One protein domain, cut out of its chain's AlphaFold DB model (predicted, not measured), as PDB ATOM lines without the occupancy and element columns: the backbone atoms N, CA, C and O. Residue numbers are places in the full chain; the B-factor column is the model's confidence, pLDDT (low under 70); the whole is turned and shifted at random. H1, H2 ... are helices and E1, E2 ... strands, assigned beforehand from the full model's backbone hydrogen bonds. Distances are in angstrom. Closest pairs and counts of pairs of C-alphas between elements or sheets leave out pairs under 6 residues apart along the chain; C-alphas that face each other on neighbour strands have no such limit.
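Overview. This is residues 284 to 333 of the 342 residues of an uncharacterized protein of Glossina morsitans morsitans (UniProt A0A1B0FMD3). A small twisted sheet of four short strands has one helix, H1, on one face, in two layers. The 50 printed residues include, in chain order, E1, E2, H1, E3 and E4; the mixed sheet runs E3, E1, E2, E4, and the class is mixed, helices and strands. It is compact, with a radius of gyration of the C-alphas of 10.0 A, spanning 26 by 25 by 15 A.

Arrangement. Start at E1, residues 284 to 287, a hairpin with E2, residues 295 to 298; N 285 and O 296 are 2.8 A apart. H1, residues 301 to 310, with every O i to N i+4 pair within hydrogen-bond range, is on the sheet at a height of 8.4 A. E3, residues 316 to 321, is antiparallel to E1, with N 286 and O 317 2.8 A apart. E2, H1 and E3 form a split strand-helix-strand unit, two strands of one sheet that are not neighbours, with a helix between them along the chain and E1 between them in the sheet; its crossover is right-handed. E4, residues 330 to 332, is parallel to E2, with N 332 and O 297 2.9 A apart.

Along the chain. Find C-alpha 284, where E1 begins, at (286.682, 222.226, 291.880); H1 spans 14.2 A, E3 13.7 A. E4 ends at C-alpha 332, (280.747, 214.241, 294.614).

Size, cuts and confidence. The printed part has no cut and no long link; pLDDT is under 70 at residues 291 and 326 to 333.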
ATOM      1  N   CYS A 284     287.014 221.529 290.657       92.00
ATOM      2  CA  CYS A 284     286.682 222.226 291.880       92.00
ATOM      3  C   CYS A 284     285.749 223.378 291.541       92.00
ATOM      4  O   CYS A 284     286.105 224.246 290.740       92.00
ATOM      5  N   ALA A 285     284.581 223.419 292.170       93.00
ATOM      6  CA  ALA A 285     283.583 224.439 291.915       93.00
ATOM      7  C   ALA A 285     283.157 225.161 293.196       93.00
ATOM      8  O   ALA A 285     283.142 224.579 294.283       93.00
ATOM      9  N   LYS A 286     282.802 226.440 293.062       90.94
ATOM     10  CA  LYS A 286     282.315 227.302 294.147       90.94
ATOM     11  C   LYS A 286     280.844 227.654 293.952       90.94
ATOM     12  O   LYS A 286     280.402 227.832 292.821       90.94
ATOM     13  N   ALA A 287     280.089 227.757 295.042       91.00
ATOM     14  CA  ALA A 287     278.689 228.177 294.986       91.00
ATOM     15  C   ALA A 287     278.572 229.635 294.505       91.00
ATOM     16  O   ALA A 287     279.267 230.512 295.021       91.00
ATOM     17  N   LYS A 288     277.680 229.901 293.545       86.31
ATOM     18  CA  LYS A 288     277.517 231.231 292.928       86.31
ATOM     19  C   LYS A 288     276.738 232.212 293.807       86.31
ATOM     20  O   LYS A 288     277.055 233.397 293.848       86.31
ATOM     21  N   ASN A 289     275.727 231.712 294.519       80.69
ATOM     22  CA  ASN A 289     274.749 232.535 295.242       80.69
ATOM     23  C   ASN A 289     275.018 232.622 296.756       80.69
ATOM     24  O   ASN A 289     274.197 233.153 297.501       80.69
ATOM     25  N   SER A 290     276.148 232.094 297.237       73.69
ATOM     26  CA  SER A 290     276.473 232.046 298.665       73.69
ATOM     27  C   SER A 290     277.581 233.032 299.016       73.69
ATOM     28  O   SER A 290     278.668 232.987 298.449       73.69
ATOM     29  N   SER A 291     277.346 233.871 300.030       68.69
ATOM     30  CA  SER A 291     278.377 234.747 300.611       68.69
ATOM     31  C   SER A 291     279.473 233.973 301.355       68.69
ATOM     32  O   SER A 291     280.543 234.516 301.616       68.69
ATOM     33  N   LYS A 292     279.216 232.710 301.721       74.06
ATOM     34  CA  LYS A 292     280.214 231.803 302.305       74.06
ATOM     35  C   LYS A 292     280.860 230.973 301.202       74.06
ATOM     36  O   LYS A 292     280.145 230.391 300.384       74.06
ATOM     37  N   GLU A 293     282.189 230.878 301.223       75.38
ATOM     38  CA  GLU A 293     282.973 230.097 300.263       75.38
ATOM     39  C   GLU A 293     282.712 228.594 300.455       75.38
ATOM     40  O   GLU A 293     283.324 227.922 301.284       75.38
ATOM     41  N   ARG A 294     281.742 228.067 299.703       85.25
ATOM     42  CA  ARG A 294     281.417 226.640 299.656       85.25
ATOM     43  C   ARG A 294     282.049 226.035 298.412       85.25
ATOM     44  O   ARG A 294     281.649 226.380 297.301       85.25
ATOM     45  N   LEU A 295     283.005 225.133 298.619       87.19
ATOM     46  CA  LEU A 295     283.742 224.442 297.565       87.19
ATOM     47  C   LEU A 295     283.319 222.972 297.482       87.19
ATOM     48  O   LEU A 295     283.224 222.295 298.506       87.19
ATOM     49  N   LEU A 296     283.077 222.479 296.268       89.94
ATOM     50  CA  LEU A 296     282.758 221.079 295.990       89.94
ATOM     51  C   LEU A 296     283.580 220.564 294.814       89.94
ATOM     52  O   LEU A 296     283.742 221.256 293.811       89.94
ATOM     53  N   THR A 297     284.057 219.327 294.936       89.75
ATOM     54  CA  THR A 297     284.709 218.616 293.834       89.75
ATOM     55  C   THR A 297     283.660 217.813 293.076       89.75
ATOM     56  O   THR A 297     283.003 216.955 293.666       89.75
ATOM     57  N   PHE A 298     283.541 218.048 291.773       91.75
ATOM     58  CA  PHE A 298     282.733 217.243 290.860       91.75
ATOM     59  C   PHE A 298     283.635 216.328 290.034       91.75
ATOM     60  O   PHE A 298     284.722 216.741 289.639       91.75
ATOM     61  N   GLY A 299     283.194 215.095 289.760       87.44
ATOM     62  CA  GLY A 299     283.998 214.103 289.031       87.44
ATOM     63  C   GLY A 299     284.351 214.478 287.586       87.44
ATOM     64  O   GLY A 299     285.377 214.022 287.088       87.44
ATOM     65  N   ASN A 300     283.529 215.305 286.934       89.19
ATOM     66  CA  ASN A 300     283.833 216.002 285.683       89.19
ATOM     67  C   ASN A 300     282.856 217.176 285.463       89.19
ATOM     68  O   ASN A 300     281.899 217.365 286.222       89.19
ATOM     69  N   GLU A 301     283.097 217.974 284.422       90.31
ATOM     70  CA  GLU A 301     282.278 219.149 284.089       90.31
ATOM     71  C   GLU A 301     280.829 218.786 283.717       90.31
ATOM     72  O   GLU A 301     279.906 219.513 284.083       90.31
ATOM     73  N   CYS A 302     280.600 217.631 283.080       90.94
ATOM     74  CA  CYS A 302     279.249 217.153 282.776       90.94
ATOM     75  C   CYS A 302     278.448 216.879 284.056       90.94
ATOM     76  O   CYS A 302     277.299 217.309 284.168       90.94
ATOM     77  N   VAL A 303     279.058 216.228 285.053       90.69
ATOM     78  CA  VAL A 303     278.412 215.953 286.346       90.69
ATOM     79  C   VAL A 303     278.047 217.260 287.057       90.69
ATOM     80  O   VAL A 303     276.939 217.378 287.578       90.69
ATOM     81  N   MET A 304     278.929 218.265 287.027       89.81
ATOM     82  CA  MET A 304     278.628 219.599 287.562       89.81
ATOM     83  C   MET A 304     277.486 220.281 286.791       89.81
ATOM     84  O   MET A 304     276.589 220.863 287.398       89.81
ATOM     85  N   GLY A 305     277.477 220.180 285.460       89.25
ATOM     86  CA  GLY A 305     276.409 220.718 284.614       89.25
ATOM     87  C   GLY A 305     275.048 220.080 284.897       89.25
ATOM     88  O   GLY A 305     274.050 220.787 285.034       89.25
ATOM     89  N   ASN A 306     275.000 218.757 285.066       89.75
ATOM     90  CA  ASN A 306     273.777 218.044 285.431       89.75
ATOM     91  C   ASN A 306     273.317 218.403 286.855       89.75
ATOM     92  O   ASN A 306     272.123 218.600 287.078       89.75
ATOM     93  N   TYR A 307     274.250 218.565 287.802       88.69
ATOM     94  CA  TYR A 307     273.940 219.066 289.143       88.69
ATOM     95  C   TYR A 307     273.309 220.463 289.079       88.69
ATOM     96  O   TYR A 307     272.220 220.662 289.605       88.69
ATOM     97  N   ASN A 308     273.926 221.409 288.370       91.25
ATOM     98  CA  ASN A 308     273.389 222.764 288.208       91.25
ATOM     99  C   ASN A 308     272.034 222.782 287.488       91.25
ATOM    100  O   ASN A 308     271.184 223.611 287.795       91.25
ATOM    101  N   CYS A 309     271.819 221.863 286.544       88.19
ATOM    102  CA  CYS A 309     270.540 221.715 285.857       88.19
ATOM    103  C   CYS A 309     269.434 221.200 286.798       88.19
ATOM    104  O   CYS A 309     268.297 221.658 286.721       88.19
ATOM    105  N   GLN A 310     269.762 220.281 287.713       84.88
ATOM    106  CA  GLN A 310     268.827 219.776 288.727       84.88
ATOM    107  C   GLN A 310     268.624 220.752 289.895       84.88
ATOM    108  O   GLN A 310     267.574 220.732 290.535       84.88
ATOM    109  N   HIS A 311     269.612 221.605 290.162       87.31
ATOM    110  CA  HIS A 311     269.651 222.540 291.281       87.31
ATOM    111  C   HIS A 311     269.833 223.981 290.781       87.31
ATOM    112  O   HIS A 311     270.817 224.644 291.111       87.31
ATOM    113  N   SER A 312     268.871 224.478 289.995       84.19
ATOM    114  CA  SER A 312     268.914 225.830 289.410       84.19
ATOM    115  C   SER A 312     269.023 226.953 290.445       84.19
ATOM    116  O   SER A 312     269.559 228.017 290.138       84.19
ATOM    117  N   ASP A 313     268.537 226.713 291.663       85.50
ATOM    118  CA  ASP A 313     268.497 227.703 292.743       85.50
ATOM    119  C   ASP A 313     269.843 227.829 293.496       85.50
ATOM    120  O   ASP A 313     270.127 228.876 294.083       85.50
ATOM    121  N   ASP A 314     270.709 226.805 293.436       87.06
ATOM    122  CA  ASP A 314     272.032 226.764 294.096       87.06
ATOM    123  C   ASP A 314     273.141 226.259 293.141       87.06
ATOM    124  O   ASP A 314     273.702 225.175 293.343       87.06
ATOM    125  N   PRO A 315     273.457 227.013 292.064       90.38
ATOM    126  CA  PRO A 315     274.420 226.587 291.060       90.38
ATOM    127  C   PRO A 315     275.872 226.786 291.514       90.38
ATOM    128  O   PRO A 315     276.221 227.731 292.231       90.38
ATOM    129  N   PHE A 316     276.741 225.919 291.002       92.88
ATOM    130  CA  PHE A 316     278.188 225.956 291.183       92.88
ATOM    131  C   PHE A 316     278.900 226.426 289.910       92.88
ATOM    132  O   PHE A 316     278.511 226.077 288.799       92.88
ATOM    133  N   GLU A 317     279.974 227.195 290.065       92.50
ATOM    134  CA  GLU A 317     280.847 227.627 288.970       92.50
ATOM    135  C   GLU A 317     282.266 227.081 289.154       92.50
ATOM    136  O   GLU A 317     282.762 226.995 290.280       92.50
ATOM    137  N   VAL A 318     282.930 226.709 288.056       92.88
ATOM    138  CA  VAL A 318     284.291 226.156 288.109       92.88
ATOM    139  C   VAL A 318     285.252 227.201 288.677       92.88
ATOM    140  O   VAL A 318     285.362 228.312 288.162       92.88
ATOM    141  N   LYS A 319     285.976 226.823 289.730       89.62
ATOM    142  CA  LYS A 319     287.048 227.612 290.344       89.62
ATOM    143  C   LYS A 319     288.423 227.173 289.839       89.62
ATOM    144  O   LYS A 319     289.250 228.022 289.526       89.62
ATOM    145  N   SER A 320     288.674 225.865 289.752       90.75
ATOM    146  CA  SER A 320     289.931 225.309 289.232       90.75
ATOM    147  C   SER A 320     289.742 223.895 288.680       90.75
ATOM    148  O   SER A 320     288.829 223.176 289.085       90.75
ATOM    149  N   LYS A 321     290.629 223.478 287.767       91.88
ATOM    150  CA  LYS A 321     290.749 222.065 287.370       91.88
ATOM    151  C   LYS A 321     291.402 221.271 288.506       91.88
ATOM    152  O   LYS A 321     292.288 221.798 289.177       91.88
ATOM    153  N   GLY A 322     290.988 220.024 288.694       87.00
ATOM    154  CA  GLY A 322     291.399 219.194 289.824       87.00
ATOM    155  C   GLY A 322     290.449 219.302 291.015       87.00
ATOM    156  O   GLY A 322     289.447 220.012 290.982       87.00
ATOM    157  N   GLU A 323     290.756 218.575 292.082       88.81
ATOM    158  CA  GLU A 323     289.946 218.572 293.299       88.81
ATOM    159  C   GLU A 323     290.117 219.861 294.119       88.81
ATOM    160  O   GLU A 323     291.167 220.505 294.095       88.81
ATOM    161  N   CYS A 324     289.087 220.249 294.875       87.31
ATOM    162  CA  CYS A 324     289.189 221.369 295.806       87.31
ATOM    163  C   CYS A 324     290.130 221.040 296.978       87.31
ATOM    164  O   CYS A 324     289.876 220.094 297.725       87.31
ATOM    165  N   GLY A 325     291.169 221.855 297.190       73.50
ATOM    166  CA  GLY A 325     292.080 221.732 298.335       73.50
ATOM    167  C   GLY A 325     291.491 222.259 299.655       73.50
ATOM    168  O   GLY A 325     290.812 223.287 299.666       73.50
ATOM    169  N   GLY A 326     291.791 221.578 300.771       62.09
ATOM    170  CA  GLY A 326     291.408 221.955 302.144       62.09
ATOM    171  C   GLY A 326     290.393 221.004 302.801       62.09
ATOM    172  O   GLY A 326     289.585 220.390 302.118       62.09
ATOM    173  N   ASN A 327     290.402 220.905 304.140       52.28
ATOM    174  CA  ASN A 327     289.586 219.983 304.967       52.28
ATOM    175  C   ASN A 327     288.050 220.213 304.930       52.28
ATOM    176  O   ASN A 327     287.335 219.801 305.840       52.28
ATOM    177  N   VAL A 328     287.532 220.904 303.914       53.28
ATOM    178  CA  VAL A 328     286.118 221.301 303.781       53.28
ATOM    179  C   VAL A 328     285.492 220.908 302.439       53.28
ATOM    180  O   VAL A 328     284.314 221.189 302.213       53.28
ATOM    181  N   SER A 329     286.225 220.227 301.556       53.88
ATOM    182  CA  SER A 329     285.685 219.739 300.288       53.88
ATOM    183  C   SER A 329     284.952 218.403 300.471       53.88
ATOM    184  O   SER A 329     285.530 217.388 300.851       53.88
ATOM    185  N   LYS A 330     283.643 218.390 300.188       62.00
ATOM    186  CA  LYS A 330     282.896 217.140 299.977       62.00
ATOM    187  C   LYS A 330     283.080 216.723 298.517       62.00
ATOM    188  O   LYS A 330     282.855 217.530 297.614       62.00
ATOM    189  N   GLN A 331     283.504 215.484 298.293       61.97
ATOM    190  CA  GLN A 331     283.698 214.925 296.958       61.97
ATOM    191  C   GLN A 331     282.371 214.348 296.456       61.97
ATOM    192  O   GLN A 331     281.789 213.471 297.095       61.97
ATOM    193  N   ILE A 332     281.884 214.836 295.317       62.28
ATOM    194  CA  ILE A 332     280.747 214.241 294.614       62.28
ATOM    195  C   ILE A 332     281.344 213.318 293.550       62.28
ATOM    196  O   ILE A 332     281.801 213.768 292.497       62.28
ATOM    197  N   SER A 333     281.422 212.025 293.881       48.41
ATOM    198  CA  SER A 333     281.975 211.002 292.989       48.41
ATOM    199  C   SER A 333     281.104 210.823 291.741       48.41
ATOM    200  O   SER A 333     279.913 211.145 291.742       48.41
TER     201      SER A 333